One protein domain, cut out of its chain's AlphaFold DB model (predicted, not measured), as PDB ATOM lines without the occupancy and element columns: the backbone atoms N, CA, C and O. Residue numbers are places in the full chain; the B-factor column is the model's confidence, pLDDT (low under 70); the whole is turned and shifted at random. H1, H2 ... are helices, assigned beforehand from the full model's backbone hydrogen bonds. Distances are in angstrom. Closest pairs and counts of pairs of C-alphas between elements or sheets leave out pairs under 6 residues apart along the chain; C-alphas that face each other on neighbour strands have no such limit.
ATOM      1  N   LEU A 585     -56.145  29.405 -31.878       90.00
ATOM      2  CA  LEU A 585     -56.615  28.446 -30.866       90.00
ATOM      3  C   LEU A 585     -58.132  28.224 -30.938       90.00
ATOM      4  O   LEU A 585     -58.585  27.079 -30.897       90.00
ATOM      5  N   LYS A 586     -58.915  29.291 -31.131       90.75
ATOM      6  CA  LYS A 586     -60.367  29.189 -31.336       90.75
ATOM      7  C   LYS A 586     -60.705  28.376 -32.594       90.75
ATOM      8  O   LYS A 586     -61.540  27.479 -32.529       90.75
ATOM      9  N   SER A 587     -59.998  28.620 -33.699       94.19
ATOM     10  CA  SER A 587     -60.169  27.879 -34.959       94.19
ATOM     11  C   SER A 587     -59.820  26.386 -34.831       94.19
ATOM     12  O   SER A 587     -60.475  25.535 -35.437       94.19
ATOM     13  N   ILE A 588     -58.797  26.048 -34.036       95.56
ATOM     14  CA  ILE A 588     -58.418  24.661 -33.715       95.56
ATOM     15  C   ILE A 588     -59.543  23.965 -32.942       95.56
ATOM     16  O   ILE A 588     -59.941  22.859 -33.301       95.56
ATOM     17  N   GLU A 589     -60.094  24.618 -31.918       95.94
ATOM     18  CA  GLU A 589     -61.163  24.058 -31.084       95.94
ATOM     19  C   GLU A 589     -62.491  23.910 -31.851       95.94
ATOM     20  O   GLU A 589     -63.191  22.909 -31.704       95.94
ATOM     21  N   GLU A 590     -62.825  24.855 -32.735       96.44
ATOM     22  CA  GLU A 590     -63.966  24.734 -33.654       96.44
ATOM     23  C   GLU A 590     -63.788  23.566 -34.637       96.44
ATOM     24  O   GLU A 590     -64.734  22.819 -34.891       96.44
ATOM     25  N   THR A 591     -62.564  23.340 -35.124       97.12
ATOM     26  CA  THR A 591     -62.227  22.198 -35.991       97.12
ATOM     27  C   THR A 591     -62.283  20.870 -35.230       97.12
ATOM     28  O   THR A 591     -62.825  19.889 -35.743       97.12
ATOM     29  N   LYS A 592     -61.812  20.831 -33.976       97.31
ATOM     30  CA  LYS A 592     -61.941  19.667 -33.084       97.31
ATOM     31  C   LYS A 592     -63.417  19.325 -32.844       97.31
ATOM     32  O   LYS A 592     -63.822  18.180 -33.050       97.31
ATOM     33  N   LYS A 593     -64.238  20.322 -32.496       96.69
ATOM     34  CA  LYS A 593     -65.695  20.182 -32.328       96.69
ATOM     35  C   LYS A 593     -66.405  19.769 -33.611       96.69
ATOM     36  O   LYS A 593     -67.349  18.988 -33.535       96.69
ATOM     37  N   PHE A 594     -65.961  20.252 -34.775       96.69
ATOM     38  CA  PHE A 594     -66.460  19.778 -36.065       96.69
ATOM     39  C   PHE A 594     -66.235  18.273 -36.188       96.69
ATOM     40  O   PHE A 594     -67.202  17.538 -36.319       96.69
ATOM     41  N   LEU A 595     -64.988  17.808 -36.091       96.38
ATOM     42  CA  LEU A 595     -64.621  16.406 -36.324       96.38
ATOM     43  C   LEU A 595     -65.277  15.426 -35.335       96.38
ATOM     44  O   LEU A 595     -65.492  14.266 -35.677       96.38
ATOM     45  N   LEU A 596     -65.612  15.884 -34.126       96.62
ATOM     46  CA  LEU A 596     -66.215  15.060 -33.074       96.62
ATOM     47  C   LEU A 596     -67.744  14.956 -33.119       96.62
ATOM     48  O   LEU A 596     -68.317  14.260 -32.274       96.62
ATOM     49  N   ARG A 597     -68.432  15.609 -34.067       96.50
ATOM     50  CA  ARG A 597     -69.894  15.504 -34.126       96.50
ATOM     51  C   ARG A 597     -70.352  14.069 -34.452       96.50
ATOM     52  O   ARG A 597     -69.798  13.449 -35.363       96.50
ATOM     53  N   PRO A 598     -71.395  13.542 -33.782       92.81
ATOM     54  CA  PRO A 598     -71.885  12.187 -34.044       92.81
ATOM     55  C   PRO A 598     -72.446  11.979 -35.459       92.81
ATOM     56  O   PRO A 598     -72.294  10.894 -36.014       92.81
ATOM     57  N   ASP A 599     -73.075  13.001 -36.050       95.12
ATOM     58  CA  ASP A 599     -73.737  12.911 -37.357       95.12
ATOM     59  C   ASP A 599     -72.750  12.676 -38.505       95.12
ATOM     60  O   ASP A 599     -73.088  11.992 -39.470       95.12
ATOM     61  N   ILE A 600     -71.508  13.144 -38.372       93.06
ATOM     62  CA  ILE A 600     -70.460  12.986 -39.388       93.06
ATOM     63  C   ILE A 600     -70.131  11.509 -39.652       93.06
ATOM     64  O   ILE A 600     -69.814  11.150 -40.783       93.06
ATOM     65  N   GLN A 601     -70.304  10.615 -38.669       88.69
ATOM     66  CA  GLN A 601     -70.127   9.166 -38.871       88.69
ATOM     67  C   GLN A 601     -71.180   8.546 -39.815       88.69
ATOM     68  O   GLN A 601     -70.998   7.417 -40.259       88.69
ATOM     69  N   SER A 602     -72.262   9.269 -40.136       92.38
ATOM     70  CA  SER A 602     -73.276   8.870 -41.127       92.38
ATOM     71  C   SER A 602     -73.053   9.457 -42.530       92.38
ATOM     72  O   SER A 602     -73.754   9.082 -43.472       92.38
ATOM     73  N   TRP A 603     -72.099  10.380 -42.694       93.06
ATOM     74  CA  TRP A 603     -71.849  11.043 -43.975       93.06
ATOM     75  C   TRP A 603     -71.185  10.090 -44.972       93.06
ATOM     76  O   TRP A 603     -70.390   9.220 -44.612       93.06
ATOM     77  N   ARG A 604     -71.462  10.276 -46.268       91.94
ATOM     78  CA  ARG A 604     -70.763   9.523 -47.315       91.94
ATOM     79  C   ARG A 604     -69.317  10.003 -47.427       91.94
ATOM     80  O   ARG A 604     -69.045  11.198 -47.375       91.94
ATOM     81  N   PHE A 605     -68.409   9.070 -47.697       87.12
ATOM     82  CA  PHE A 605     -66.961   9.283 -47.813       87.12
ATOM     83  C   PHE A 605     -66.551  10.535 -48.618       87.12
ATOM     84  O   PHE A 605     -65.729  11.319 -48.163       87.12
ATOM     85  N   HIS A 606     -67.171  10.787 -49.776       87.38
ATOM     86  CA  HIS A 606     -66.873  11.969 -50.598       87.38
ATOM     87  C   HIS A 606     -67.367  13.294 -49.986       87.38
ATOM     88  O   HIS A 606     -66.755  14.332 -50.208       87.38
ATOM     89  N   GLN A 607     -68.459  13.280 -49.211       92.44
ATOM     90  CA  GLN A 607     -68.949  14.460 -48.483       92.44
ATOM     91  C   GLN A 607     -67.996  14.803 -47.337       92.44
ATOM     92  O   GLN A 607     -67.715  15.971 -47.082       92.44
ATOM     93  N   LEU A 608     -67.489  13.762 -46.677       91.31
ATOM     94  CA  LEU A 608     -66.544  13.838 -45.574       91.31
ATOM     95  C   LEU A 608     -65.184  14.383 -46.032       91.31
ATOM     96  O   LEU A 608     -64.704  15.366 -45.475       91.31
ATOM     97  N   ASP A 609     -64.620  13.831 -47.106       89.56
ATOM     98  CA  ASP A 609     -63.356  14.285 -47.700       89.56
ATOM     99  C   ASP A 609     -63.461  15.739 -48.218       89.56
ATOM    100  O   ASP A 609     -62.612  16.585 -47.920       89.56
ATOM    101  N   ALA A 610     -64.580  16.094 -48.868       91.19
ATOM    102  CA  ALA A 610     -64.884  17.460 -49.315       91.19
ATOM    103  C   ALA A 610     -65.175  18.462 -48.176       91.19
ATOM    104  O   ALA A 610     -65.178  19.674 -48.409       91.19
ATOM    105  N   ALA A 611     -65.455  17.984 -46.960       92.38
ATOM    106  CA  ALA A 611     -65.615  18.817 -45.772       92.38
ATOM    107  C   ALA A 611     -64.290  18.977 -45.020       92.38
ATOM    108  O   ALA A 611     -63.892  20.103 -44.730       92.38
ATOM    109  N   ILE A 612     -63.568  17.877 -44.778       91.88
ATOM    110  CA  ILE A 612     -62.253  17.871 -44.122       91.88
ATOM    111  C   ILE A 612     -61.250  18.732 -44.902       91.88
ATOM    112  O   ILE A 612     -60.528  19.520 -44.297       91.88
ATOM    113  N   SER A 613     -61.257  18.666 -46.236       91.56
ATOM    114  CA  SER A 613     -60.401  19.499 -47.100       91.56
ATOM    115  C   SER A 613     -60.688  21.009 -47.032       91.56
ATOM    116  O   SER A 613     -59.827  21.803 -47.409       91.56
ATOM    117  N   LYS A 614     -61.858  21.430 -46.526       94.44
ATOM    118  CA  LYS A 614     -62.208  22.849 -46.307       94.44
ATOM    119  C   LYS A 614     -61.832  23.358 -44.914       94.44
ATOM    120  O   LYS A 614     -61.835  24.568 -44.693       94.44
ATOM    121  N   LEU A 615     -61.530  22.466 -43.969       93.81
ATOM    122  CA  LEU A 615     -61.164  22.835 -42.603       93.81
ATOM    123  C   LEU A 615     -59.703  23.301 -42.542       93.81
ATOM    124  O   LEU A 615     -58.792  22.659 -43.067       93.81
ATOM    125  N   LYS A 616     -59.460  24.408 -41.836       94.06
ATOM    126  CA  LYS A 616     -58.105  24.830 -41.453       94.06
ATOM    127  C   LYS A 616     -57.685  24.088 -40.182       94.06
ATOM    128  O   LYS A 616     -58.526  23.661 -39.405       94.06
ATOM    129  N   TYR A 617     -56.380  23.941 -39.960       95.31
ATOM    130  CA  TYR A 617     -55.807  23.394 -38.716       95.31
ATOM    131  C   TYR A 617     -56.254  21.969 -38.315       95.31
ATOM    132  O   TYR A 617     -56.164  21.602 -37.146       95.31
ATOM    133  N   VAL A 618     -56.692  21.135 -39.271       96.00
ATOM    134  CA  VAL A 618     -57.105  19.734 -39.016       96.00
ATOM    135  C   VAL A 618     -56.023  18.937 -38.283       96.00
ATOM    136  O   VAL A 618     -56.334  18.158 -37.387       96.00
ATOM    137  N   LYS A 619     -54.744  19.145 -38.629       95.31
ATOM    138  CA  LYS A 619     -53.628  18.458 -37.965       95.31
ATOM    139  C   LYS A 619     -53.504  18.879 -36.506       95.31
ATOM    140  O   LYS A 619     -53.435  18.021 -35.635       95.31
ATOM    141  N   GLU A 620     -53.496  20.184 -36.236       96.44
ATOM    142  CA  GLU A 620     -53.420  20.712 -34.874       96.44
ATOM    143  C   GLU A 620     -54.625  20.299 -34.019       96.44
ATOM    144  O   GLU A 620     -54.433  19.873 -32.885       96.44
ATOM    145  N   ALA A 621     -55.842  20.330 -34.572       96.56
ATOM    146  CA  ALA A 621     -57.058  19.879 -33.890       96.56
ATOM    147  C   ALA A 621     -57.030  18.385 -33.535       96.56
ATOM    148  O   ALA A 621     -57.504  17.994 -32.474       96.56
ATOM    149  N   VAL A 622     -56.447  17.551 -34.397       96.06
ATOM    150  CA  VAL A 622     -56.239  16.124 -34.120       96.06
ATOM    151  C   VAL A 622     -55.131  15.907 -33.081       96.06
ATOM    152  O   VAL A 622     -55.261  15.032 -32.233       96.06
ATOM    153  N   MET A 623     -54.078  16.729 -33.062       95.25
ATOM    154  CA  MET A 623     -53.029  16.636 -32.033       95.25
ATOM    155  C   MET A 623     -53.498  17.043 -30.623       95.25
ATOM    156  O   MET A 623     -52.863  16.638 -29.652       95.25
ATOM    157  N   THR A 624     -54.603  17.788 -30.481       96.25
ATOM    158  CA  THR A 624     -55.222  18.125 -29.179       96.25
ATOM    159  C   THR A 624     -56.380  17.197 -28.774       96.25
ATOM    160  O   THR A 624     -57.087  17.458 -27.793       96.25
ATOM    161  N   MET A 625     -56.608  16.106 -29.509       97.25
ATOM    162  CA  MET A 625     -57.585  15.075 -29.148       97.25
ATOM    163  C   MET A 625     -56.996  14.044 -28.178       97.25
ATOM    164  O   MET A 625     -55.844  13.631 -28.286       97.25
ATOM    165  N   THR A 626     -57.828  13.573 -27.254       96.44
ATOM    166  CA  THR A 626     -57.572  12.362 -26.465       96.44
ATOM    167  C   THR A 626     -57.571  11.121 -27.366       96.44
ATOM    168  O   THR A 626     -58.153  11.126 -28.451       96.44
ATOM    169  N   TYR A 627     -56.977  10.010 -26.922       95.69
ATOM    170  CA  TYR A 627     -56.974   8.776 -27.724       95.69
ATOM    171  C   TYR A 627     -58.375   8.193 -27.971       95.69
ATOM    172  O   TYR A 627     -58.577   7.533 -28.986       95.69
ATOM    173  N   GLU A 628     -59.355   8.482 -27.112       93.56
ATOM    174  CA  GLU A 628     -60.750   8.098 -27.348       93.56
ATOM    175  C   GLU A 628     -61.402   8.954 -28.445       93.56
ATOM    176  O   GLU A 628     -62.071   8.429 -29.334       93.56
ATOM    177  N   GLU A 629     -61.171  10.268 -28.420       96.38
ATOM    178  CA  GLU A 629     -61.577  11.189 -29.486       96.38
ATOM    179  C   GLU A 629     -60.929  10.783 -30.825       96.38
ATOM    180  O   GLU A 629     -61.620  10.646 -31.835       96.38
ATOM    181  N   LEU A 630     -59.632  10.462 -30.821       95.25
ATOM    182  CA  LEU A 630     -58.907   9.947 -31.989       95.25
ATOM    183  C   LEU A 630     -59.473   8.620 -32.501       95.25
ATOM    184  O   LEU A 630     -59.619   8.454 -33.710       95.25
ATOM    185  N   ALA A 631     -59.861   7.700 -31.615       92.75
ATOM    186  CA  ALA A 631     -60.500   6.438 -31.994       92.75
ATOM    187  C   ALA A 631     -61.897   6.621 -32.631       92.75
ATOM    188  O   ALA A 631     -62.423   5.691 -33.245       92.75
ATOM    189  N   ARG A 632     -62.502   7.811 -32.512       92.94
ATOM    190  CA  ARG A 632     -63.746   8.194 -33.205       92.94
ATOM    191  C   ARG A 632     -63.476   8.962 -34.504       92.94
ATOM    192  O   ARG A 632     -64.231   8.795 -35.454       92.94
ATOM    193  N   VAL A 633     -62.418   9.777 -34.541       94.94
ATOM    194  CA  VAL A 633     -62.107  10.699 -35.649       94.94
ATOM    195  C   VAL A 633     -61.214  10.078 -36.723       94.94
ATOM    196  O   VAL A 633     -61.407  10.352 -37.901       94.94
ATOM    197  N   LEU A 634     -60.255   9.220 -36.375       94.00
ATOM    198  CA  LEU A 634     -59.334   8.643 -37.359       94.00
ATOM    199  C   LEU A 634     -60.011   7.821 -38.482       94.00
ATOM    200  O   LEU A 634     -59.569   7.958 -39.620       94.00
ATOM    201  N   PRO A 635     -61.093   7.046 -38.249       93.12
ATOM    202  CA  PRO A 635     -61.819   6.346 -39.315       93.12
ATOM    203  C   PRO A 635     -62.556   7.273 -40.294       93.12
ATOM    204  O   PRO A 635     -63.105   6.791 -41.280       93.12
ATOM    205  N   LEU A 636     -62.599   8.586 -40.024       92.50
ATOM    206  CA  LEU A 636     -63.171   9.586 -40.926       92.50
ATOM    207  C   LEU A 636     -62.222   9.960 -42.078       92.50
ATOM    208  O   LEU A 636     -62.659  10.582 -43.044       92.50
ATOM    209  N   PHE A 637     -60.932   9.615 -41.992       92.62
ATOM    210  CA  PHE A 637     -59.961   9.928 -43.041       92.62
ATOM    211  C   PHE A 637     -59.941   8.866 -44.138       92.62
ATOM    212  O   PHE A 637     -59.877   7.665 -43.872       92.62
ATOM    213  N   SER A 638     -59.935   9.346 -45.379       88.44
ATOM    214  CA  SER A 638     -59.963   8.553 -46.605       88.44
ATOM    215  C   SER A 638     -58.738   7.648 -46.775       88.44
ATOM    216  O   SER A 638     -58.878   6.457 -47.044       88.44
ATOM    217  N   ASP A 639     -57.547   8.203 -46.546       93.12
ATOM    218  CA  ASP A 639     -56.287   7.472 -46.392       93.12
ATOM    219  C   ASP A 639     -55.715   7.772 -44.994       93.12
ATOM    220  O   ASP A 639     -55.012   8.762 -44.766       93.12
ATOM    221  N   MET A 640     -56.059   6.915 -44.026       94.06
ATOM    222  CA  MET A 640     -55.572   7.016 -42.645       94.06
ATOM    223  C   MET A 640     -54.040   6.956 -42.547       94.06
ATOM    224  O   MET A 640     -53.471   7.553 -41.636       94.06
ATOM    225  N   ASP A 641     -53.371   6.242 -43.456       94.81
ATOM    226  CA  ASP A 641     -51.916   6.082 -43.456       94.81
ATOM    227  C   ASP A 641     -51.215   7.337 -43.992       94.81
ATOM    228  O   ASP A 641     -50.246   7.829 -43.410       94.81
ATOM    229  N   ASP A 642     -51.742   7.934 -45.060       94.81
ATOM    230  CA  ASP A 642     -51.278   9.230 -45.563       94.81
ATOM    231  C   ASP A 642     -51.522  10.366 -44.566       94.81
ATOM    232  O   ASP A 642     -50.722  11.295 -44.459       94.81
ATOM    233  N   PHE A 643     -52.609  10.290 -43.797       95.25
ATOM    234  CA  PHE A 643     -52.886  11.250 -42.737       95.25
ATOM    235  C   PHE A 643     -51.950  11.076 -41.530       95.25
ATOM    236  O   PHE A 643     -51.293  12.039 -41.122       95.25
ATOM    237  N   LEU A 644     -51.832   9.862 -40.978       95.06
ATOM    238  CA  LEU A 644     -50.979   9.589 -39.816       95.06
ATOM    239  C   LEU A 644     -49.491   9.792 -40.129       95.06
ATOM    240  O   LEU A 644     -48.786  10.404 -39.329       95.06
ATOM    241  N   SER A 645     -49.011   9.406 -41.313       94.62
ATOM    242  CA  SER A 645     -47.624   9.666 -41.735       94.62
ATOM    243  C   SER A 645     -47.274  11.162 -41.844       94.62
ATOM    244  O   SER A 645     -46.096  11.527 -41.822       94.62
ATOM    245  N   LYS A 646     -48.255  12.072 -41.856       94.75
ATOM    246  CA  LYS A 646     -48.028  13.529 -41.790       94.75
ATOM    247  C   LYS A 646     -47.925  14.084 -40.361       94.75
ATOM    248  O   LYS A 646     -47.614  15.268 -40.226       94.75
ATOM    249  N   MET A 647     -48.135  13.269 -39.324       95.62
ATOM    250  CA  MET A 647     -48.064  13.666 -37.906       95.62
ATOM    251  C   MET A 647     -46.648  13.555 -37.312       95.62
ATOM    252  O   MET A 647     -45.801  12.863 -37.888       95.62
ATOM    253  N   PRO A 648     -46.348  14.212 -36.173       95.25
ATOM    254  CA  PRO A 648     -45.103  14.003 -35.432       95.25
ATOM    255  C   PRO A 648     -44.922  12.543 -34.992       95.25
ATOM    256  O   PRO A 648     -45.895  11.862 -34.669       95.25
ATOM    257  N   VAL A 649     -43.677  12.060 -34.945       94.00
ATOM    258  CA  VAL A 649     -43.374  10.644 -34.653       94.00
ATOM    259  C   VAL A 649     -43.895  10.214 -33.279       94.00
ATOM    260  O   VAL A 649     -44.463   9.130 -33.159       94.00
ATOM    261  N   ASP A 650     -43.775  11.062 -32.259       94.75
ATOM    262  CA  ASP A 650     -44.207  10.716 -30.898       94.75
ATOM    263  C   ASP A 650     -45.732  10.654 -30.762       94.75
ATOM    264  O   ASP A 650     -46.255   9.790 -30.058       94.75
ATOM    265  N   PHE A 651     -46.460  11.473 -31.532       95.38
ATOM    266  CA  PHE A 651     -47.913  11.358 -31.662       95.38
ATOM    267  C   PHE A 651     -48.307  10.021 -32.308       95.38
ATOM    268  O   PHE A 651     -49.196   9.329 -31.813       95.38
ATOM    269  N   ILE A 652     -47.611   9.603 -33.374       94.75
ATOM    270  CA  ILE A 652     -47.864   8.309 -34.026       94.75
ATOM    271  C   ILE A 652     -47.568   7.145 -33.065       94.75
ATOM    272  O   ILE A 652     -48.387   6.235 -32.949       94.75
ATOM    273  N   LYS A 653     -46.447   7.179 -32.328       94.19
ATOM    274  CA  LYS A 653     -46.128   6.178 -31.290       94.19
ATOM    275  C   LYS A 653     -47.221   6.116 -30.216       94.19
ATOM    276  O   LYS A 653     -47.652   5.024 -29.844       94.19
ATOM    277  N   GLY A 654     -47.712   7.272 -29.770       94.81
ATOM    278  CA  GLY A 654     -48.844   7.384 -28.850       94.81
ATOM    279  C   GLY A 654     -50.119   6.729 -29.389       94.81
ATOM    280  O   GLY A 654     -50.762   5.954 -28.677       94.81
ATOM    281  N   CYS A 655     -50.440   6.966 -30.662       93.81
ATOM    282  CA  CYS A 655     -51.551   6.331 -31.371       93.81
ATOM    283  C   CYS A 655     -51.397   4.803 -31.455       93.81
ATOM    284  O   CYS A 655     -52.332   4.089 -31.090       93.81
ATOM    285  N   ILE A 656     -50.224   4.294 -31.851       93.12
ATOM    286  CA  ILE A 656     -49.933   2.849 -31.922       93.12
ATOM    287  C   ILE A 656     -50.120   2.180 -30.550       93.12
ATOM    288  O   ILE A 656     -50.714   1.108 -30.462       93.12
ATOM    289  N   ALA A 657     -49.668   2.820 -29.468       94.19
ATOM    290  CA  ALA A 657     -49.742   2.263 -28.116       94.19
ATOM    291  C   ALA A 657     -51.144   2.316 -27.470       94.19
ATOM    292  O   ALA A 657     -51.426   1.539 -26.553       94.19
ATOM    293  N   ASN A 658     -52.015   3.244 -27.889       94.75
ATOM    294  CA  ASN A 658     -53.276   3.522 -27.187       94.75
ATOM    295  C   ASN A 658     -54.545   3.247 -27.997       94.75
ATOM    296  O   ASN A 658     -55.514   2.771 -27.410       94.75
ATOM    297  N   LEU A 659     -54.560   3.471 -29.314       93.06
ATOM    298  CA  LEU A 659     -55.753   3.220 -30.134       93.06
ATOM    299  C   LEU A 659     -56.242   1.757 -30.082       93.06
ATOM    300  O   LEU A 659     -57.450   1.571 -29.949       93.06
ATOM    301  N   PRO A 660     -55.374   0.719 -30.067       93.25
ATOM    302  CA  PRO A 660     -55.787  -0.682 -29.906       93.25
ATOM    303  C   PRO A 660     -56.650  -1.017 -28.683       93.25
ATOM    304  O   PRO A 660     -57.209  -2.111 -28.624       93.25
ATOM    305  N   LYS A 661     -56.723  -0.123 -27.686       93.56
ATOM    306  CA  LYS A 661     -57.505  -0.307 -26.452       93.56
ATOM    307  C   LYS A 661     -58.995   0.006 -26.641       93.56
ATOM    308  O   LYS A 661     -59.797  -0.401 -25.809       93.56
ATOM    309  N   TYR A 662     -59.361   0.716 -27.709       93.69
ATOM    310  CA  TYR A 662     -60.738   1.121 -27.991       93.69
ATOM    311  C   TYR A 662     -61.391   0.150 -28.977       93.69
ATOM    312  O   TYR A 662     -60.789  -0.212 -29.984       93.69
ATOM    313  N   GLU A 663     -62.642  -0.235 -28.724       90.50
ATOM    314  CA  GLU A 663     -63.358  -1.280 -29.475       90.50
ATOM    315  C   GLU A 663     -63.370  -1.041 -30.996       90.50
ATOM    316  O   GLU A 663     -62.985  -1.923 -31.763       90.50
ATOM    317  N   LYS A 664     -63.674   0.190 -31.437       85.75
ATOM    318  CA  LYS A 664     -63.637   0.594 -32.860       85.75
ATOM    319  C   LYS A 664     -62.262   0.410 -33.525       85.75
ATOM    320  O   LYS A 664     -62.183   0.312 -34.747       85.75
ATOM    321  N   PHE A 665     -61.190   0.344 -32.735       86.94
ATOM    322  CA  PHE A 665     -59.811   0.130 -33.176       86.94
ATOM    323  C   PHE A 665     -59.242  -1.251 -32.817       86.94
ATOM    324  O   PHE A 665     -58.113  -1.553 -33.203       86.94
ATOM    325  N   ALA A 666     -60.009  -2.135 -32.168       86.06
ATOM    326  CA  ALA A 666     -59.541  -3.465 -31.772       86.06
ATOM    327  C   ALA A 666     -59.091  -4.319 -32.978       86.06
ATOM    328  O   ALA A 666     -58.134  -5.086 -32.880       86.06
ATOM    329  N   HIS A 667     -59.696  -4.125 -34.156       85.12
ATOM    330  CA  HIS A 667     -59.273  -4.766 -35.412       85.12
ATOM    331  C   HIS A 667     -57.915  -4.279 -35.957       85.12
ATOM    332  O   HIS A 667     -57.405  -4.842 -36.925       85.12
ATOM    333  N   TYR A 668     -57.323  -3.243 -35.358       83.44
ATOM    334  CA  TYR A 668     -56.007  -2.694 -35.699       83.44
ATOM    335  C   TYR A 668     -54.967  -2.968 -34.600       83.44
ATOM    336  O   TYR A 668     -53.946  -2.285 -34.553       83.44
ATOM    337  N   ARG A 669     -55.199  -3.971 -33.733       76.31
ATOM    338  CA  ARG A 669     -54.370  -4.265 -32.546       76.31
ATOM    339  C   ARG A 669     -52.865  -4.342 -32.811       76.31
ATOM    340  O   ARG A 669     -52.076  -3.919 -31.975       76.31
ATOM    341  N   ASP A 670     -52.507  -4.841 -33.988       80.12
ATOM    342  CA  ASP A 670     -51.131  -5.077 -34.422       80.12
ATOM    343  C   ASP A 670     -50.531  -3.941 -35.266       80.12
ATOM    344  O   ASP A 670     -49.395  -4.078 -35.710       80.12
ATOM    345  N   PHE A 671     -51.292  -2.871 -35.551       85.31
ATOM    346  CA  PHE A 671     -50.914  -1.788 -36.474       85.31
ATOM    347  C   PHE A 671     -50.223  -2.330 -37.742       85.31
ATOM    348  O   PHE A 671     -49.087  -1.998 -38.056       85.31
ATOM    349  N   SER A 672     -50.899  -3.246 -38.448       90.19
ATOM    350  CA  SER A 672     -50.282  -4.017 -39.534       90.19
ATOM    351  C   SER A 672     -49.725  -3.128 -40.650       90.19
ATOM    352  O   SER A 672     -50.419  -2.252 -41.169       90.19
ATOM    353  N   TYR A 673     -48.511  -3.449 -41.098       91.44
ATOM    354  CA  TYR A 673     -47.853  -2.805 -42.235       91.44
ATOM    355  C   TYR A 673     -48.676  -2.850 -43.531       91.44
ATOM    356  O   TYR A 673     -48.593  -1.934 -44.339       91.44
ATOM    357  N   MET A 674     -49.556  -3.842 -43.700       89.38
ATOM    358  CA  MET A 674     -50.487  -3.890 -44.838       89.38
ATOM    359  C   MET A 674     -51.534  -2.765 -44.842       89.38
ATOM    360  O   MET A 674     -52.135  -2.513 -45.882       89.38
ATOM    361  N   ARG A 675     -51.789  -2.125 -43.692       90.44
ATOM    362  CA  ARG A 675     -52.746  -1.015 -43.545       90.44
ATOM    363  C   ARG A 675     -52.074   0.339 -43.323       90.44
ATOM    364  O   ARG A 675     -52.685   1.347 -43.650       90.44
ATOM    365  N   PHE A 676     -50.863   0.359 -42.764       94.12
ATOM    366  CA  PHE A 676     -50.168   1.588 -42.362       94.12
ATOM    367  C   PHE A 676     -48.691   1.660 -42.814       94.12
ATOM    368  O   PHE A 676     -47.816   1.910 -41.978       94.12
ATOM    369  N   PRO A 677     -48.357   1.405 -44.096       93.50
ATOM    370  CA  PRO A 677     -46.964   1.365 -44.536       93.50
ATOM    371  C   PRO A 677     -46.226   2.696 -44.309       93.50
ATOM    372  O   PRO A 677     -45.215   2.705 -43.606       93.50
ATOM    373  N   LYS A 678     -46.746   3.837 -44.794       93.50
ATOM    374  CA  LYS A 678     -46.089   5.158 -44.675       93.50
ATOM    375  C   LYS A 678     -45.880   5.549 -43.209       93.50
ATOM    376  O   LYS A 678     -44.853   6.120 -42.840       93.50
ATOM    377  N   THR A 679     -46.867   5.256 -42.368       94.38
ATOM    378  CA  THR A 679     -46.889   5.598 -40.942       94.38
ATOM    379  C   THR A 679     -45.842   4.808 -40.167       94.38
ATOM    380  O   THR A 679     -45.079   5.396 -39.401       94.38
ATOM    381  N   LEU A 680     -45.761   3.491 -40.379       93.75
ATOM    382  CA  LEU A 680     -44.774   2.649 -39.696       93.75
ATOM    383  C   LEU A 680     -43.361   2.907 -40.223       93.75
ATOM    384  O   LEU A 680     -42.433   2.995 -39.426       93.75
ATOM    385  N   GLU A 681     -43.188   3.100 -41.534       92.75
ATOM    386  CA  GLU A 681     -41.901   3.514 -42.107       92.75
ATOM    387  C   GLU A 681     -41.361   4.764 -41.415       92.75
ATOM    388  O   GLU A 681     -40.223   4.776 -40.951       92.75
ATOM    389  N   LYS A 682     -42.199   5.793 -41.255       92.69
ATOM    390  CA  LYS A 682     -41.807   7.025 -40.569       92.69
ATOM    391  C   LYS A 682     -41.428   6.807 -39.100       92.69
ATOM    392  O   LYS A 682     -40.520   7.472 -38.607       92.69
ATOM    393  N   VAL A 683     -42.114   5.904 -38.394       93.06
ATOM    394  CA  VAL A 683     -41.846   5.610 -36.974       93.06
ATOM    395  C   VAL A 683     -40.553   4.821 -36.774       93.06
ATOM    396  O   VAL A 683     -39.822   5.116 -35.830       93.06
ATOM    397  N   TYR A 684     -40.282   3.830 -37.626       89.56
ATOM    398  CA  TYR A 684     -39.194   2.865 -37.421       89.56
ATOM    399  C   TYR A 684     -37.927   3.150 -38.238       89.56
ATOM    400  O   TYR A 684     -36.853   2.699 -37.850       89.56
ATOM    401  N   LEU A 685     -38.019   3.891 -39.348       86.44
ATOM    402  CA  LEU A 685     -36.888   4.143 -40.256       86.44
ATOM    403  C   LEU A 685     -36.360   5.582 -40.203       86.44
ATOM    404  O   LEU A 685     -35.248   5.840 -40.658       86.44
ATOM    405  N   GLY A 686     -37.147   6.523 -39.674       82.94
ATOM    406  CA  GLY A 686     -36.809   7.946 -39.676       82.94
ATOM    407  C   GLY A 686     -36.886   8.561 -41.085       82.94
ATOM    408  O   GLY A 686     -37.913   8.393 -41.752       82.94
ATOM    409  N   PRO A 687     -35.870   9.321 -41.547       73.12
ATOM    410  CA  PRO A 687     -35.892   9.953 -42.864       73.12
ATOM    411  C   PRO A 687     -35.904   8.901 -43.983       73.12
ATOM    412  O   PRO A 687     -34.923   8.207 -44.250       73.12
ATOM    413  N   VAL A 688     -37.054   8.794 -44.649       70.50
ATOM    414  CA  VAL A 688     -37.278   7.864 -45.759       70.50
ATOM    415  C   VAL A 688     -36.354   8.221 -46.931       70.50
ATOM    416  O   VAL A 688     -36.184   9.400 -47.245       70.50
ATOM    417  N   ASN A 689     -35.853   7.202 -47.642       82.00
ATOM    418  CA  ASN A 689     -34.998   7.292 -48.840       82.00
ATOM    419  C   ASN A 689     -33.476   7.448 -48.616       82.00
ATOM    420  O   ASN A 689     -32.817   8.126 -49.400       82.00
ATOM    421  N   THR A 690     -32.889   6.751 -47.639       92.94
ATOM    422  CA  THR A 690     -31.443   6.432 -47.653       92.94
ATOM    423  C   THR A 690     -31.207   4.938 -47.902       92.94
ATOM    424  O   THR A 690     -32.125   4.120 -47.753       92.94
ATOM    425  N   ILE A 691     -29.980   4.566 -48.287       93.06
ATOM    426  CA  ILE A 691     -29.559   3.161 -48.435       93.06
ATOM    427  C   ILE A 691     -29.712   2.438 -47.090       93.06
ATOM    428  O   ILE A 691     -30.370   1.405 -47.020       93.06
ATOM    429  N   GLU A 692     -29.198   3.033 -46.013       93.88
ATOM    430  CA  GLU A 692     -29.241   2.466 -44.662       93.88
ATOM    431  C   GLU A 692     -30.671   2.356 -44.103       93.88
ATOM    432  O   GLU A 692     -31.043   1.321 -43.553       93.88
ATOM    433  N   ALA A 693     -31.535   3.356 -44.315       92.44
ATOM    434  CA  ALA A 693     -32.949   3.251 -43.943       92.44
ATOM    435  C   ALA A 693     -33.664   2.136 -44.729       92.44
ATOM    436  O   ALA A 693     -34.512   1.432 -44.180       92.44
ATOM    437  N   THR A 694     -33.297   1.931 -45.999       94.50
ATOM    438  CA  THR A 694     -33.831   0.838 -46.828       94.50
ATOM    439  C   THR A 694     -33.293  -0.527 -46.379       94.50
ATOM    440  O   THR A 694     -34.058  -1.489 -46.328       94.50
ATOM    441  N   LYS A 695     -32.020  -0.614 -45.970       95.69
ATOM    442  CA  LYS A 695     -31.415  -1.816 -45.379       95.69
ATOM    443  C   LYS A 695     -32.126  -2.198 -44.082       95.69
ATOM    444  O   LYS A 695     -32.657  -3.303 -43.984       95.69
ATOM    445  N   ARG A 696     -32.234  -1.260 -43.131       94.69
ATOM    446  CA  ARG A 696     -32.979  -1.446 -41.874       94.69
ATOM    447  C   ARG A 696     -34.405  -1.895 -42.138       94.69
ATOM    448  O   ARG A 696     -34.844  -2.864 -41.535       94.69
ATOM    449  N   PHE A 697     -35.099  -1.255 -43.081       94.69
ATOM    450  CA  PHE A 697     -36.453  -1.632 -43.482       94.69
ATOM    451  C   PHE A 697     -36.562  -3.095 -43.914       94.69
ATOM    452  O   PHE A 697     -37.402  -3.816 -43.384       94.69
ATOM    453  N   MET A 698     -35.702  -3.541 -44.834       95.25
ATOM    454  CA  MET A 698     -35.697  -4.916 -45.350       95.25
ATOM    455  C   MET A 698     -35.482  -5.964 -44.250       95.25
ATOM    456  O   MET A 698     -36.015  -7.071 -44.349       95.25
ATOM    457  N   LEU A 699     -34.740  -5.606 -43.200       96.06
ATOM    458  CA  LEU A 699     -34.425  -6.473 -42.066       96.06
ATOM    459  C   LEU A 699     -35.447  -6.376 -40.912       96.06
ATOM    460  O   LEU A 699     -35.496  -7.270 -40.071       96.06
ATOM    461  N   HIS A 700     -36.287  -5.335 -40.868       95.19
ATOM    462  CA  HIS A 700     -37.078  -4.979 -39.684       95.19
ATOM    463  C   HIS A 700     -38.220  -5.961 -39.350       95.19
ATOM    464  O   HIS A 700     -39.008  -6.365 -40.212       95.19
ATOM    465  N   ASP A 701     -38.410  -6.231 -38.053       92.50
ATOM    466  CA  ASP A 701     -39.435  -7.149 -37.529       92.50
ATOM    467  C   ASP A 701     -40.883  -6.758 -37.869       92.50
ATOM    468  O   ASP A 701     -41.756  -7.623 -37.947       92.50
ATOM    469  N   ILE A 702     -41.167  -5.479 -38.153       90.25
ATOM    470  CA  ILE A 702     -42.509  -5.052 -38.618       90.25
ATOM    471  C   ILE A 702     -42.922  -5.764 -39.908       90.25
ATOM    472  O   ILE A 702     -44.109  -5.983 -40.144       90.25
ATOM    473  N   LEU A 703     -41.945  -6.159 -40.729       92.00
ATOM    474  CA  LEU A 703     -42.194  -6.921 -41.939       92.00
ATOM    475  C   LEU A 703     -42.300  -8.423 -41.670       92.00
ATOM    476  O   LEU A 703     -42.768  -9.137 -42.550       92.00
ATOM    477  N   LYS A 704     -41.887  -8.938 -40.502       90.38
ATOM    478  CA  LYS A 704     -41.866 -10.379 -40.177       90.38
ATOM    479  C   LYS A 704     -43.245 -11.038 -40.265       90.38
ATOM    480  O   LYS A 704     -43.346 -12.193 -40.662       90.38
ATOM    481  N   LYS A 705     -44.311 -10.279 -39.989       89.12
ATOM    482  CA  LYS A 705     -45.712 -10.721 -40.121       89.12
ATOM    483  C   LYS A 705     -46.260 -10.693 -41.561       89.12
ATOM    484  O   LYS A 705     -47.393 -11.117 -41.773       89.12
ATOM    485  N   LEU A 706     -45.513 -10.177 -42.542       92.19
ATOM    486  CA  LEU A 706     -45.938 -10.165 -43.947       92.19
ATOM    487  C   LEU A 706     -45.696 -11.517 -44.619       92.19
ATOM    488  O   LEU A 706     -44.619 -12.100 -44.491       92.19
ATOM    489  N   HIS A 707     -46.669 -11.949 -45.421       94.12
ATOM    490  CA  HIS A 707     -46.500 -13.065 -46.352       94.12
ATOM    491  C   HIS A 707     -45.416 -12.734 -47.395       94.12
ATOM    492  O   HIS A 707     -45.319 -11.580 -47.813       94.12
ATOM    493  N   ASN A 708     -44.648 -13.721 -47.873       93.44
ATOM    494  CA  ASN A 708     -43.474 -13.499 -48.738       93.44
ATOM    495  C   ASN A 708     -43.757 -12.587 -49.951       93.44
ATOM    496  O   ASN A 708     -42.978 -11.687 -50.241       93.44
ATOM    497  N   TYR A 709     -44.913 -12.734 -50.609       92.31
ATOM    498  CA  TYR A 709     -45.326 -11.854 -51.718       92.31
ATOM    499  C   TYR A 709     -45.531 -10.380 -51.299       92.31
ATOM    500  O   TYR A 709     -45.199  -9.451 -52.034       92.31
ATOM    501  N   GLN A 710     -46.079 -10.148 -50.102       92.88
ATOM    502  CA  GLN A 710     -46.285  -8.806 -49.548       92.88
ATOM    503  C   GLN A 710     -44.957  -8.188 -49.103       92.88
ATOM    504  O   GLN A 710     -44.732  -7.002 -49.340       92.88
ATOM    505  N   TYR A 711     -44.073  -8.993 -48.502       95.12
ATOM    506  CA  TYR A 711     -42.697  -8.613 -48.183       95.12
ATOM    507  C   TYR A 711     -41.952  -8.171 -49.449       95.12
ATOM    508  O   TYR A 711     -41.507  -7.029 -49.536       95.12
ATOM    509  N   GLU A 712     -41.933  -9.029 -50.471       94.50
ATOM    510  CA  GLU A 712     -41.296  -8.794 -51.769       94.50
ATOM    511  C   GLU A 712     -41.774  -7.487 -52.424       94.50
ATOM    512  O   GLU A 712     -40.966  -6.609 -52.734       94.50
ATOM    513  N   ARG A 713     -43.097  -7.292 -52.537       93.19
ATOM    514  CA  ARG A 713     -43.681  -6.056 -53.084       93.19
ATOM    515  C   ARG A 713     -43.318  -4.816 -52.259       93.19
ATOM    516  O   ARG A 713     -43.099  -3.748 -52.825       93.19
ATOM    517  N   SER A 714     -43.253  -4.938 -50.935       92.56
ATOM    518  CA  SER A 714     -42.925  -3.818 -50.040       92.56
ATOM    519  C   SER A 714     -41.457  -3.403 -50.147       92.56
ATOM    520  O   SER A 714     -41.160  -2.209 -50.117       92.56
ATOM    521  N   VAL A 715     -40.557  -4.376 -50.314       93.38
ATOM    522  CA  VAL A 715     -39.116  -4.168 -50.503       93.38
ATOM    523  C   VAL A 715     -38.811  -3.579 -51.881       93.38
ATOM    524  O   VAL A 715     -38.128  -2.561 -51.963       93.38
ATOM    525  N   PHE A 716     -39.346  -4.143 -52.968       91.56
ATOM    526  CA  PHE A 716     -39.004  -3.690 -54.327       91.56
ATOM    527  C   PHE A 716     -39.593  -2.323 -54.694       91.56
ATOM    528  O   PHE A 716     -39.064  -1.644 -55.573       91.56
ATOM    529  N   ASN A 717     -40.621  -1.865 -53.975       91.81
ATOM    530  CA  ASN A 717     -41.122  -0.494 -54.077       91.81
ATOM    531  C   ASN A 717     -40.170   0.559 -53.464       91.81
ATOM    532  O   ASN A 717     -40.430   1.756 -53.598       91.81
ATOM    533  N   LYS A 718     -39.087   0.168 -52.772       93.56
ATOM    534  CA  LYS A 718     -38.100   1.116 -52.228       93.56
ATOM    535  C   LYS A 718     -37.095   1.537 -53.291       93.56
ATOM    536  O   LYS A 718     -36.540   0.703 -54.001       93.56
ATOM    537  N   LYS A 719     -36.813   2.843 -53.349       93.38
ATOM    538  CA  LYS A 719     -35.903   3.455 -54.331       93.38
ATOM    539  C   LYS A 719     -34.505   2.821 -54.335       93.38
ATOM    540  O   LYS A 719     -33.951   2.634 -55.408       93.38
ATOM    541  N   TYR A 720     -33.980   2.478 -53.156       94.75
ATOM    542  CA  TYR A 720     -32.603   2.008 -52.953       94.75
ATOM    543  C   TYR A 720     -32.501   0.515 -52.593       94.75
ATOM    544  O   TYR A 720     -31.589   0.105 -51.878       94.75
ATOM    545  N   HIS A 721     -33.468  -0.318 -53.003       95.25
ATOM    546  CA  HIS A 721     -33.510  -1.726 -52.579       95.25
ATOM    547  C   HIS A 721     -32.313  -2.555 -53.081       95.25
ATOM    548  O   HIS A 721     -31.932  -3.525 -52.431       95.25
ATOM    549  N   LYS A 722     -31.707  -2.190 -54.220       95.81
ATOM    550  CA  LYS A 722     -30.549  -2.913 -54.776       95.81
ATOM    551  C   LYS A 722     -29.263  -2.553 -54.043       95.81
ATOM    552  O   LYS A 722     -28.468  -3.429 -53.726       95.81
ATOM    553  N   GLU A 723     -29.089  -1.269 -53.766       96.06
ATOM    554  CA  GLU A 723     -27.966  -0.681 -53.049       96.06
ATOM    555  C   GLU A 723     -27.975  -1.128 -51.583       96.06
ATOM    556  O   GLU A 723     -26.945  -1.542 -51.060       96.06
ATOM    557  N   ALA A 724     -29.153  -1.143 -50.951       96.19
ATOM    558  CA  ALA A 724     -29.342  -1.672 -49.602       96.19
ATOM    559  C   ALA A 724     -29.012  -3.167 -49.518       96.19
ATOM    560  O   ALA A 724     -28.335  -3.599 -48.595       96.19
ATOM    561  N   PHE A 725     -29.435  -3.964 -50.503       96.75
ATOM    562  CA  PHE A 725     -29.057  -5.376 -50.569       96.75
ATOM    563  C   PHE A 725     -27.549  -5.558 -50.842       96.75
ATOM    564  O   PHE A 725     -26.924  -6.483 -50.324       96.75
ATOM    565  N   ALA A 726     -26.923  -4.655 -51.604       95.38
ATOM    566  CA  ALA A 726     -25.476  -4.657 -51.826       95.38
ATOM    567  C   ALA A 726     -24.668  -4.334 -50.550       95.38
ATOM    568  O   ALA A 726     -23.572  -4.881 -50.385       95.38
ATOM    569  N   SER A 727     -25.207  -3.529 -49.625       96.62
ATOM    570  CA  SER A 727     -24.579  -3.182 -48.335       96.62
ATOM    571  C   SER A 727     -24.861  -4.170 -47.185       96.62
ATOM    572  O   SER A 727     -24.488  -3.916 -46.036       96.62
ATOM    573  N   MET A 728     -25.513  -5.304 -47.462       98.00
ATOM    574  CA  MET A 728     -25.799  -6.348 -46.469       98.00
ATOM    575  C   MET A 728     -24.645  -7.345 -46.266       98.00
ATOM    576  O   MET A 728     -23.938  -7.684 -47.217       98.00
ATOM    577  N   THR A 729     -24.500  -7.885 -45.051       97.56
ATOM    578  CA  THR A 729     -23.670  -9.073 -44.785       97.56
ATOM    579  C   THR A 729     -24.271 -10.322 -45.445       97.56
ATOM    580  O   THR A 729     -25.391 -10.297 -45.961       97.56
ATOM    581  N   ASN A 730     -23.550 -11.448 -45.439       97.75
ATOM    582  CA  ASN A 730     -24.065 -12.689 -46.029       97.75
ATOM    583  C   ASN A 730     -25.297 -13.220 -45.262       97.75
ATOM    584  O   ASN A 730     -26.193 -13.803 -45.864       97.75
ATOM    585  N   GLU A 731     -25.360 -12.995 -43.950       97.69
ATOM    586  CA  GLU A 731     -26.442 -13.404 -43.050       97.69
ATOM    587  C   GLU A 731     -27.693 -12.542 -43.270       97.69
ATOM    588  O   GLU A 731     -28.798 -13.066 -43.397       97.69
ATOM    589  N   GLU A 732     -27.508 -11.225 -43.399       97.81
ATOM    590  CA  GLU A 732     -28.570 -10.281 -43.760       97.81
ATOM    591  C   GLU A 732     -29.138 -10.590 -45.158       97.81
ATOM    592  O   GLU A 732     -30.356 -10.655 -45.337       97.81
ATOM    593  N   MET A 733     -28.271 -10.868 -46.142       98.06
ATOM    594  CA  MET A 733     -28.683 -11.317 -47.477       98.06
ATOM    595  C   MET A 733     -29.455 -12.638 -47.424       98.06
ATOM    596  O   MET A 733     -30.493 -12.752 -48.074       98.06
ATOM    597  N   ALA A 734     -28.978 -13.623 -46.657       98.00
ATOM    598  CA  ALA A 734     -29.653 -14.909 -46.481       98.00
ATOM    599  C   ALA A 734     -31.065 -14.724 -45.909       98.00
ATOM    600  O   ALA A 734     -32.015 -15.297 -46.442       98.00
ATOM    601  N   TYR A 735     -31.217 -13.873 -44.889       97.56
ATOM    602  CA  TYR A 735     -32.512 -13.566 -44.282       97.56
ATOM    603  C   TYR A 735     -33.468 -12.934 -45.297       97.56
ATOM    604  O   TYR A 735     -34.593 -13.405 -45.456       97.56
ATOM    605  N   VAL A 736     -33.025 -11.919 -46.049       97.31
ATOM    606  CA  VAL A 736     -33.865 -11.307 -47.092       97.31
ATOM    607  C   VAL A 736     -34.237 -12.334 -48.169       97.31
ATOM    608  O   VAL A 736     -35.411 -12.447 -48.516       97.31
ATOM    609  N   VAL A 737     -33.275 -13.120 -48.668       97.12
ATOM    610  CA  VAL A 737     -33.493 -14.134 -49.720       97.12
ATOM    611  C   VAL A 737     -34.476 -15.217 -49.281       97.12
ATOM    612  O   VAL A 737     -35.362 -15.560 -50.064       97.12
ATOM    613  N   GLY A 738     -34.378 -15.710 -48.043       96.50
ATOM    614  CA  GLY A 738     -35.312 -16.692 -47.476       96.50
ATOM    615  C   GLY A 738     -36.752 -16.180 -47.333       96.50
ATOM    616  O   GLY A 738     -37.687 -16.967 -47.191       96.50
ATOM    617  N   ARG A 739     -36.955 -14.857 -47.400       96.00
ATOM    618  CA  ARG A 739     -38.265 -14.204 -47.251       96.00
ATOM    619  C   ARG A 739     -38.887 -13.695 -48.550       96.00
ATOM    620  O   ARG A 739     -40.063 -13.323 -48.546       96.00
ATOM    621  N   LEU A 740     -38.153 -13.699 -49.663       96.00
ATOM    622  CA  LEU A 740     -38.728 -13.433 -50.986       96.00
ATOM    623  C   LEU A 740     -39.658 -14.584 -51.406       96.00
ATOM    624  O   LEU A 740     -39.491 -15.726 -50.979       96.00
ATOM    625  N   SER A 741     -40.665 -14.296 -52.233       95.69
ATOM    626  CA  SER A 741     -41.546 -15.335 -52.787       95.69
ATOM    627  C   SER A 741     -40.961 -15.968 -54.048       95.69
ATOM    628  O   SER A 741     -41.165 -17.156 -54.284       95.69
ATOM    629  N   ASN A 742     -40.184 -15.202 -54.820       95.38
ATOM    630  CA  ASN A 742     -39.411 -15.708 -55.949       95.38
ATOM    631  C   ASN A 742     -38.005 -15.071 -55.994       95.38
ATOM    632  O   ASN A 742     -37.752 -14.162 -56.792       95.38
ATOM    633  N   PRO A 743     -37.064 -15.515 -55.138       96.25
ATOM    634  CA  PRO A 743     -35.733 -14.917 -55.084       96.25
ATOM    635  C   PRO A 743     -34.936 -15.110 -56.385       96.25
ATOM    636  O   PRO A 743     -34.171 -14.221 -56.752       96.25
ATOM    637  N   ASP A 744     -35.152 -16.202 -57.130       96.56
ATOM    638  CA  ASP A 744     -34.463 -16.443 -58.407       96.56
ATOM    639  C   ASP A 744     -34.895 -15.481 -59.528       96.56
ATOM    640  O   ASP A 744     -34.145 -15.245 -60.469       96.56
ATOM    641  N   TYR A 745     -36.073 -14.861 -59.421       94.44
ATOM    642  CA  TYR A 745     -36.490 -13.780 -60.319       94.44
ATOM    643  C   TYR A 745     -35.862 -12.420 -59.957       94.44
ATOM    644  O   TYR A 745     -35.735 -11.535 -60.812       94.44
ATOM    645  N   PHE A 746     -35.476 -12.235 -58.692       94.50
ATOM    646  CA  PHE A 746     -34.921 -10.982 -58.183       94.50
ATOM    647  C   PHE A 746     -33.399 -10.909 -58.297       94.50
ATOM    648  O   PHE A 746     -32.879  -9.941 -58.853       94.50
ATOM    649  N   LEU A 747     -32.689 -11.924 -57.797       96.50
ATOM    650  CA  LEU A 747     -31.227 -11.919 -57.707       96.50
ATOM    651  C   LEU A 747     -30.515 -11.635 -59.051       96.50
ATOM    652  O   LEU A 747     -29.583 -10.833 -59.031       96.50
ATOM    653  N   PRO A 748     -30.959 -12.138 -60.226       96.56
ATOM    654  CA  PRO A 748     -30.354 -11.800 -61.522       96.56
ATOM    655  C   PRO A 748     -30.416 -10.315 -61.902       96.56
ATOM    656  O   PRO A 748     -29.766  -9.906 -62.855       96.56
ATOM    657  N   LYS A 749     -31.227  -9.500 -61.216       95.12
ATOM    658  CA  LYS A 749     -31.396  -8.063 -61.494       95.12
ATOM    659  C   LYS A 749     -30.489  -7.178 -60.635       95.12
ATOM    660  O   LYS A 749     -30.598  -5.947 -60.710       95.12
ATOM    661  N   LEU A 750     -29.663  -7.781 -59.783       95.50
ATOM    662  CA  LEU A 750     -28.695  -7.107 -58.925       95.50
ATOM    663  C   LEU A 750     -27.350  -6.912 -59.647       95.50
ATOM    664  O   LEU A 750     -27.071  -7.607 -60.623       95.50
ATOM    665  N   PRO A 751     -26.490  -5.991 -59.178       95.25
ATOM    666  CA  PRO A 751     -25.126  -5.862 -59.689       95.25
ATOM    667  C   PRO A 751     -24.331  -7.178 -59.582       95.25
ATOM    668  O   PRO A 751     -24.483  -7.930 -58.618       95.25
ATOM    669  N   PHE A 752     -23.455  -7.467 -60.551       96.19
ATOM    670  CA  PHE A 752     -22.780  -8.771 -60.644       96.19
ATOM    671  C   PHE A 752     -21.940  -9.132 -59.405       96.19
ATOM    672  O   PHE A 752     -21.955 -10.283 -58.979       96.19
ATOM    673  N   ASN A 753     -21.271  -8.168 -58.766       95.50
ATOM    674  CA  ASN A 753     -20.544  -8.387 -57.507       95.50
ATOM    675  C   ASN A 753     -21.459  -8.888 -56.369       95.50
ATOM    676  O   ASN A 753     -21.044  -9.707 -55.550       95.50
ATOM    677  N   VAL A 754     -22.718  -8.444 -56.350       96.31
ATOM    678  CA  VAL A 754     -23.743  -8.876 -55.392       96.31
ATOM    679  C   VAL A 754     -24.217 -10.294 -55.719       96.31
ATOM    680  O   VAL A 754     -24.296 -11.129 -54.820       96.31
ATOM    681  N   ILE A 755     -24.451 -10.605 -57.003       97.50
ATOM    682  CA  ILE A 755     -24.780 -11.965 -57.473       97.50
ATOM    683  C   ILE A 755     -23.643 -12.942 -57.137       97.50
ATOM    684  O   ILE A 755     -23.897 -14.018 -56.598       97.50
ATOM    685  N   LYS A 756     -22.389 -12.550 -57.397       97.19
ATOM    686  CA  LYS A 756     -21.180 -13.304 -57.044       97.19
ATOM    687  C   LYS A 756     -21.141 -13.614 -55.549       97.19
ATOM    688  O   LYS A 756     -21.037 -14.784 -55.186       97.19
ATOM    689  N   ARG A 757     -21.320 -12.603 -54.686       96.69
ATOM    690  CA  ARG A 757     -21.384 -12.794 -53.225       96.69
ATOM    691  C   ARG A 757     -22.507 -13.757 -52.825       96.69
ATOM    692  O   ARG A 757     -22.280 -14.627 -51.991       96.69
ATOM    693  N   CYS A 758     -23.676 -13.665 -53.464       97.44
ATOM    694  CA  CYS A 758     -24.785 -14.587 -53.218       97.44
ATOM    695  C   CYS A 758     -24.413 -16.042 -53.553       97.44
ATOM    696  O   CYS A 758     -24.529 -16.919 -52.700       97.44
ATOM    697  N   VAL A 759     -23.928 -16.294 -54.773       97.38
ATOM    698  CA  VAL A 759     -23.584 -17.642 -55.261       97.38
ATOM    699  C   VAL A 759     -22.418 -18.263 -54.490       97.38
ATOM    700  O   VAL A 759     -22.453 -19.452 -54.180       97.38
ATOM    701  N   GLU A 760     -21.399 -17.474 -54.151       96.81
ATOM    702  CA  GLU A 760     -20.175 -17.984 -53.526       96.81
ATOM    703  C   GLU A 760     -20.283 -18.122 -51.999       96.81
ATOM    704  O   GLU A 760     -19.563 -18.948 -51.431       96.81
ATOM    705  N   ASN A 761     -21.165 -17.371 -51.320       97.75
ATOM    706  CA  ASN A 761     -21.234 -17.358 -49.851       97.75
ATOM    707  C   ASN A 761     -22.555 -17.836 -49.237       97.75
ATOM    708  O   ASN A 761     -22.493 -18.469 -48.185       97.75
ATOM    709  N   LEU A 762     -23.728 -17.618 -49.847       97.38
ATOM    710  CA  LEU A 762     -25.000 -18.033 -49.226       97.38
ATOM    711  C   LEU A 762     -25.095 -19.547 -48.937       97.38
ATOM    712  O   LEU A 762     -25.567 -19.888 -47.854       97.38
ATOM    713  N   PRO A 763     -24.567 -20.468 -49.774       97.56
ATOM    714  CA  PRO A 763     -24.511 -21.899 -49.436       97.56
ATOM    715  C   PRO A 763     -23.698 -22.244 -48.172       97.56
ATOM    716  O   PRO A 763     -23.777 -23.369 -47.680       97.56
ATOM    717  N   LYS A 764     -22.885 -21.308 -47.657       97.25
ATOM    718  CA  LYS A 764     -22.072 -21.472 -46.440       97.25
ATOM    719  C   LYS A 764     -22.770 -20.923 -45.189       97.25
ATOM    720  O   LYS A 764     -22.396 -21.315 -44.083       97.25
ATOM    721  N   VAL A 765     -23.756 -20.034 -45.352       97.38
ATOM    722  CA  VAL A 765     -24.490 -19.393 -44.250       97.38
ATOM    723  C   VAL A 765     -25.385 -20.423 -43.559       97.38
ATOM    724  O   VAL A 765     -26.072 -21.208 -44.209       97.38
ATOM    725  N   LYS A 766     -25.376 -20.436 -42.224       96.25
ATOM    726  CA  LYS A 766     -26.145 -21.367 -41.383       96.25
ATOM    727  C   LYS A 766     -26.952 -20.590 -40.347       96.25
ATOM    728  O   LYS A 766     -26.589 -19.472 -40.001       96.25
ATOM    729  N   ASN A 767     -27.994 -21.222 -39.809       95.62
ATOM    730  CA  ASN A 767     -28.789 -20.725 -38.677       95.62
ATOM    731  C   ASN A 767     -29.517 -19.384 -38.918       95.62
ATOM    732  O   ASN A 767     -29.832 -18.683 -37.959       95.62
ATOM    733  N   VAL A 768     -29.815 -19.037 -40.174       97.19
ATOM    734  CA  VAL A 768     -30.611 -17.850 -40.520       97.19
ATOM    735  C   VAL A 768     -32.080 -18.240 -40.702       97.19
ATOM    736  O   VAL A 768     -32.404 -19.180 -41.427       97.19
ATOM    737  N   GLU A 769     -32.977 -17.523 -40.027       94.94
ATOM    738  CA  GLU A 769     -34.416 -17.796 -40.048       94.94
ATOM    739  C   GLU A 769     -34.993 -17.689 -41.468       94.94
ATOM    740  O   GLU A 769     -34.797 -16.694 -42.162       94.94
ATOM    741  N   GLY A 770     -35.719 -18.725 -41.901       93.31
ATOM    742  CA  GLY A 770     -36.345 -18.786 -43.225       93.31
ATOM    743  C   GLY A 770     -35.408 -19.135 -44.389       93.31
ATOM    744  O   GLY A 770     -35.892 -19.285 -45.507       93.31
ATOM    745  N   PHE A 771     -34.100 -19.308 -44.162       97.25
ATOM    746  CA  PHE A 771     -33.136 -19.623 -45.221       97.25
ATOM    747  C   PHE A 771     -32.538 -21.031 -45.075       97.25
ATOM    748  O   PHE A 771     -31.887 -21.341 -44.078       97.25
ATOM    749  N   ASP A 772     -32.705 -21.872 -46.101       97.19
ATOM    750  CA  ASP A 772     -32.045 -23.179 -46.196       97.19
ATOM    751  C   ASP A 772     -30.882 -23.132 -47.212       97.19
ATOM    752  O   ASP A 772     -31.129 -23.122 -48.425       97.19
ATOM    753  N   PRO A 773     -29.608 -23.166 -46.768       96.38
ATOM    754  CA  PRO A 773     -28.457 -23.153 -47.672       96.38
ATOM    755  C   PRO A 773     -28.416 -24.366 -48.610       96.38
ATOM    756  O   PRO A 773     -27.844 -24.277 -49.695       96.38
ATOM    757  N   ARG A 774     -29.048 -25.496 -48.246       95.75
ATOM    758  CA  ARG A 774     -29.118 -26.698 -49.097       95.75
ATOM    759  C   ARG A 774     -30.061 -26.516 -50.280       95.75
ATOM    760  O   ARG A 774     -29.932 -27.231 -51.270       95.75
ATOM    761  N   GLN A 775     -30.990 -25.565 -50.195       95.06
ATOM    762  CA  GLN A 775     -31.882 -25.208 -51.294       95.06
ATOM    763  C   GLN A 775     -31.273 -24.152 -52.223       95.06
ATOM    764  O   GLN A 775     -31.736 -24.041 -53.358       95.06
ATOM    765  N   PHE A 776     -30.215 -23.438 -51.817       96.25
ATOM    766  CA  PHE A 776     -29.523 -22.454 -52.658       96.25
ATOM    767  C   PHE A 776     -28.603 -23.127 -53.696       96.25
ATOM    768  O   PHE A 776     -27.376 -23.082 -53.630       96.25
ATOM    769  N   THR A 777     -29.218 -23.806 -54.665       96.06
ATOM    770  CA  THR A 777     -28.539 -24.575 -55.717       96.06
ATOM    771  C   THR A 777     -28.946 -24.100 -57.108       96.06
ATOM    772  O   THR A 777     -30.027 -23.548 -57.292       96.06
ATOM    773  N   HIS A 778     -28.131 -24.416 -58.116       93.31
ATOM    774  CA  HIS A 778     -28.420 -24.135 -59.529       93.31
ATOM    775  C   HIS A 778     -29.732 -24.745 -60.072       93.31
ATOM    776  O   HIS A 778     -30.131 -24.406 -61.181       93.31
ATOM    777  N   ILE A 779     -30.370 -25.665 -59.336       93.12
ATOM    778  CA  ILE A 779     -31.667 -26.255 -59.698       93.12
ATOM    779  C   ILE A 779     -32.806 -25.317 -59.281       93.12
ATOM    780  O   ILE A 779     -33.691 -25.038 -60.082       93.12
ATOM    781  N   ASN A 780     -32.755 -24.803 -58.051       94.50
ATOM    782  CA  ASN A 780     -33.791 -23.923 -57.499       94.50
ATOM    783  C   ASN A 780     -33.560 -22.443 -57.860       94.50
ATOM    784  O   ASN A 780     -34.498 -21.655 -57.862       94.50
ATOM    785  N   PHE A 781     -32.311 -22.075 -58.165       96.44
ATOM    786  CA  PHE A 781     -31.863 -20.719 -58.495       96.44
ATOM    787  C   PHE A 781     -31.271 -20.661 -59.913       96.44
ATOM    788  O   PHE A 781     -30.150 -20.188 -60.136       96.44
ATOM    789  N   GLN A 782     -31.989 -21.227 -60.885       95.25
ATOM    790  CA  GLN A 782     -31.475 -21.422 -62.240       95.25
ATOM    791  C   GLN A 782     -31.100 -20.098 -62.923       95.25
ATOM    792  O   GLN A 782     -30.037 -20.018 -63.542       95.25
ATOM    793  N   ASN A 783     -31.921 -19.050 -62.800       95.25
ATOM    794  CA  ASN A 783     -31.661 -17.757 -63.438       95.25
ATOM    795  C   ASN A 783     -30.490 -17.020 -62.773       95.25
ATOM    796  O   ASN A 783     -29.674 -16.405 -63.461       95.25
ATOM    797  N   THR A 784     -30.364 -17.126 -61.450       96.81
ATOM    798  CA  THR A 784     -29.289 -16.511 -60.658       96.81
ATOM    799  C   THR A 784     -27.940 -17.109 -61.029       96.81
ATOM    800  O   THR A 784     -27.008 -16.387 -61.387       96.81
TER     801      THR A 784
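AT A GLANCE: This is residues 585 to 784 of the 895 residues of an uncharacterized protein of Rodentolepis nana (UniProt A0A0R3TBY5). A long, loosely built rod of fifteen short helices that follow one another from end to end: H1 to H4 at one end, H9 near the middle, H12 to H15 at the other end beside the winding tail, residues 765 to 784. The helices that touch are mostly crossed, and contacts are made between helices close along the chain. The printed part has 200 residues, with H1 to H15 in order and no named strand, class all helix. It is loose, with a radius of gyration of the C-alphas of 21.5 A, and spans 66 by 29 by 28 A.

HOW THE PARTS SIT: H1, residues 585 to 595, touches H4, residues 618 to 623, about perpendicular at 86 degrees; C-alphas 592 and 621 are closest, 5.0 A. H2, residues 598 to 602, and H3, residues 605 to 612, are each close but not clearly touching H5, residues 627 to 636, with closest C-alphas 601 and 636 at 7.3 A and 608 and 636 at 7.1 A. H7, residues 649 to 661, touches H5 with residues 655 to 659 alone, closest C-alphas 631 and 659 at 6.0 A, and H8, residues 663 to 668, only at the corner, closest C-alphas 660 and 666 at 5.0 A. H9, residues 677 to 685, touches H6, residues 640 to 644, with closest C-alphas 641 and 679 at 5.6 A, and H10, residues 691 to 699, with C-alphas 685 and 693 at 5.5 A. H10 touches H12, residues 721 to 726, at 87 degrees, closest C-alphas 695 and 724 at 4.7 A. H13, residues 730 to 739, touches H15, residues 752 to 764, at 88 degrees, closest C-alphas 734 and 762 at 6.2 A, and only just touches H11, residues 708 to 716, with 3 pairs of C-alphas within 8 A, the closest 708 and 739 at 5.5 A. H14, residues 743 to 749, touches no helix. O i to N i+4 pairs are within hydrogen-bond range throughout H1, H3, H4, H6 and H9 to H13, but in H2 0 of 1 with 2 of 2 i+3 pairs, H5 4 of 6, H7 7 of 9, H8 0 of 2 with 2 of 3, H14 1 of 3 with 2 of 4, and H15 7 of 9.

IN THESE COORDINATES: H1 begins at C-alpha 585, (-56.615, 28.446, -30.866). H7 is 19.7 A long and H15 19.1 A, ending at C-alpha 764, (-22.072, -21.472, -46.440).

THE WHOLE: The C-alphas of Lys 586 and Ile 779 are farthest apart, 68.6 A. The printed part has no cut, no link is long, and no printed residue is under 70 in pLDDT.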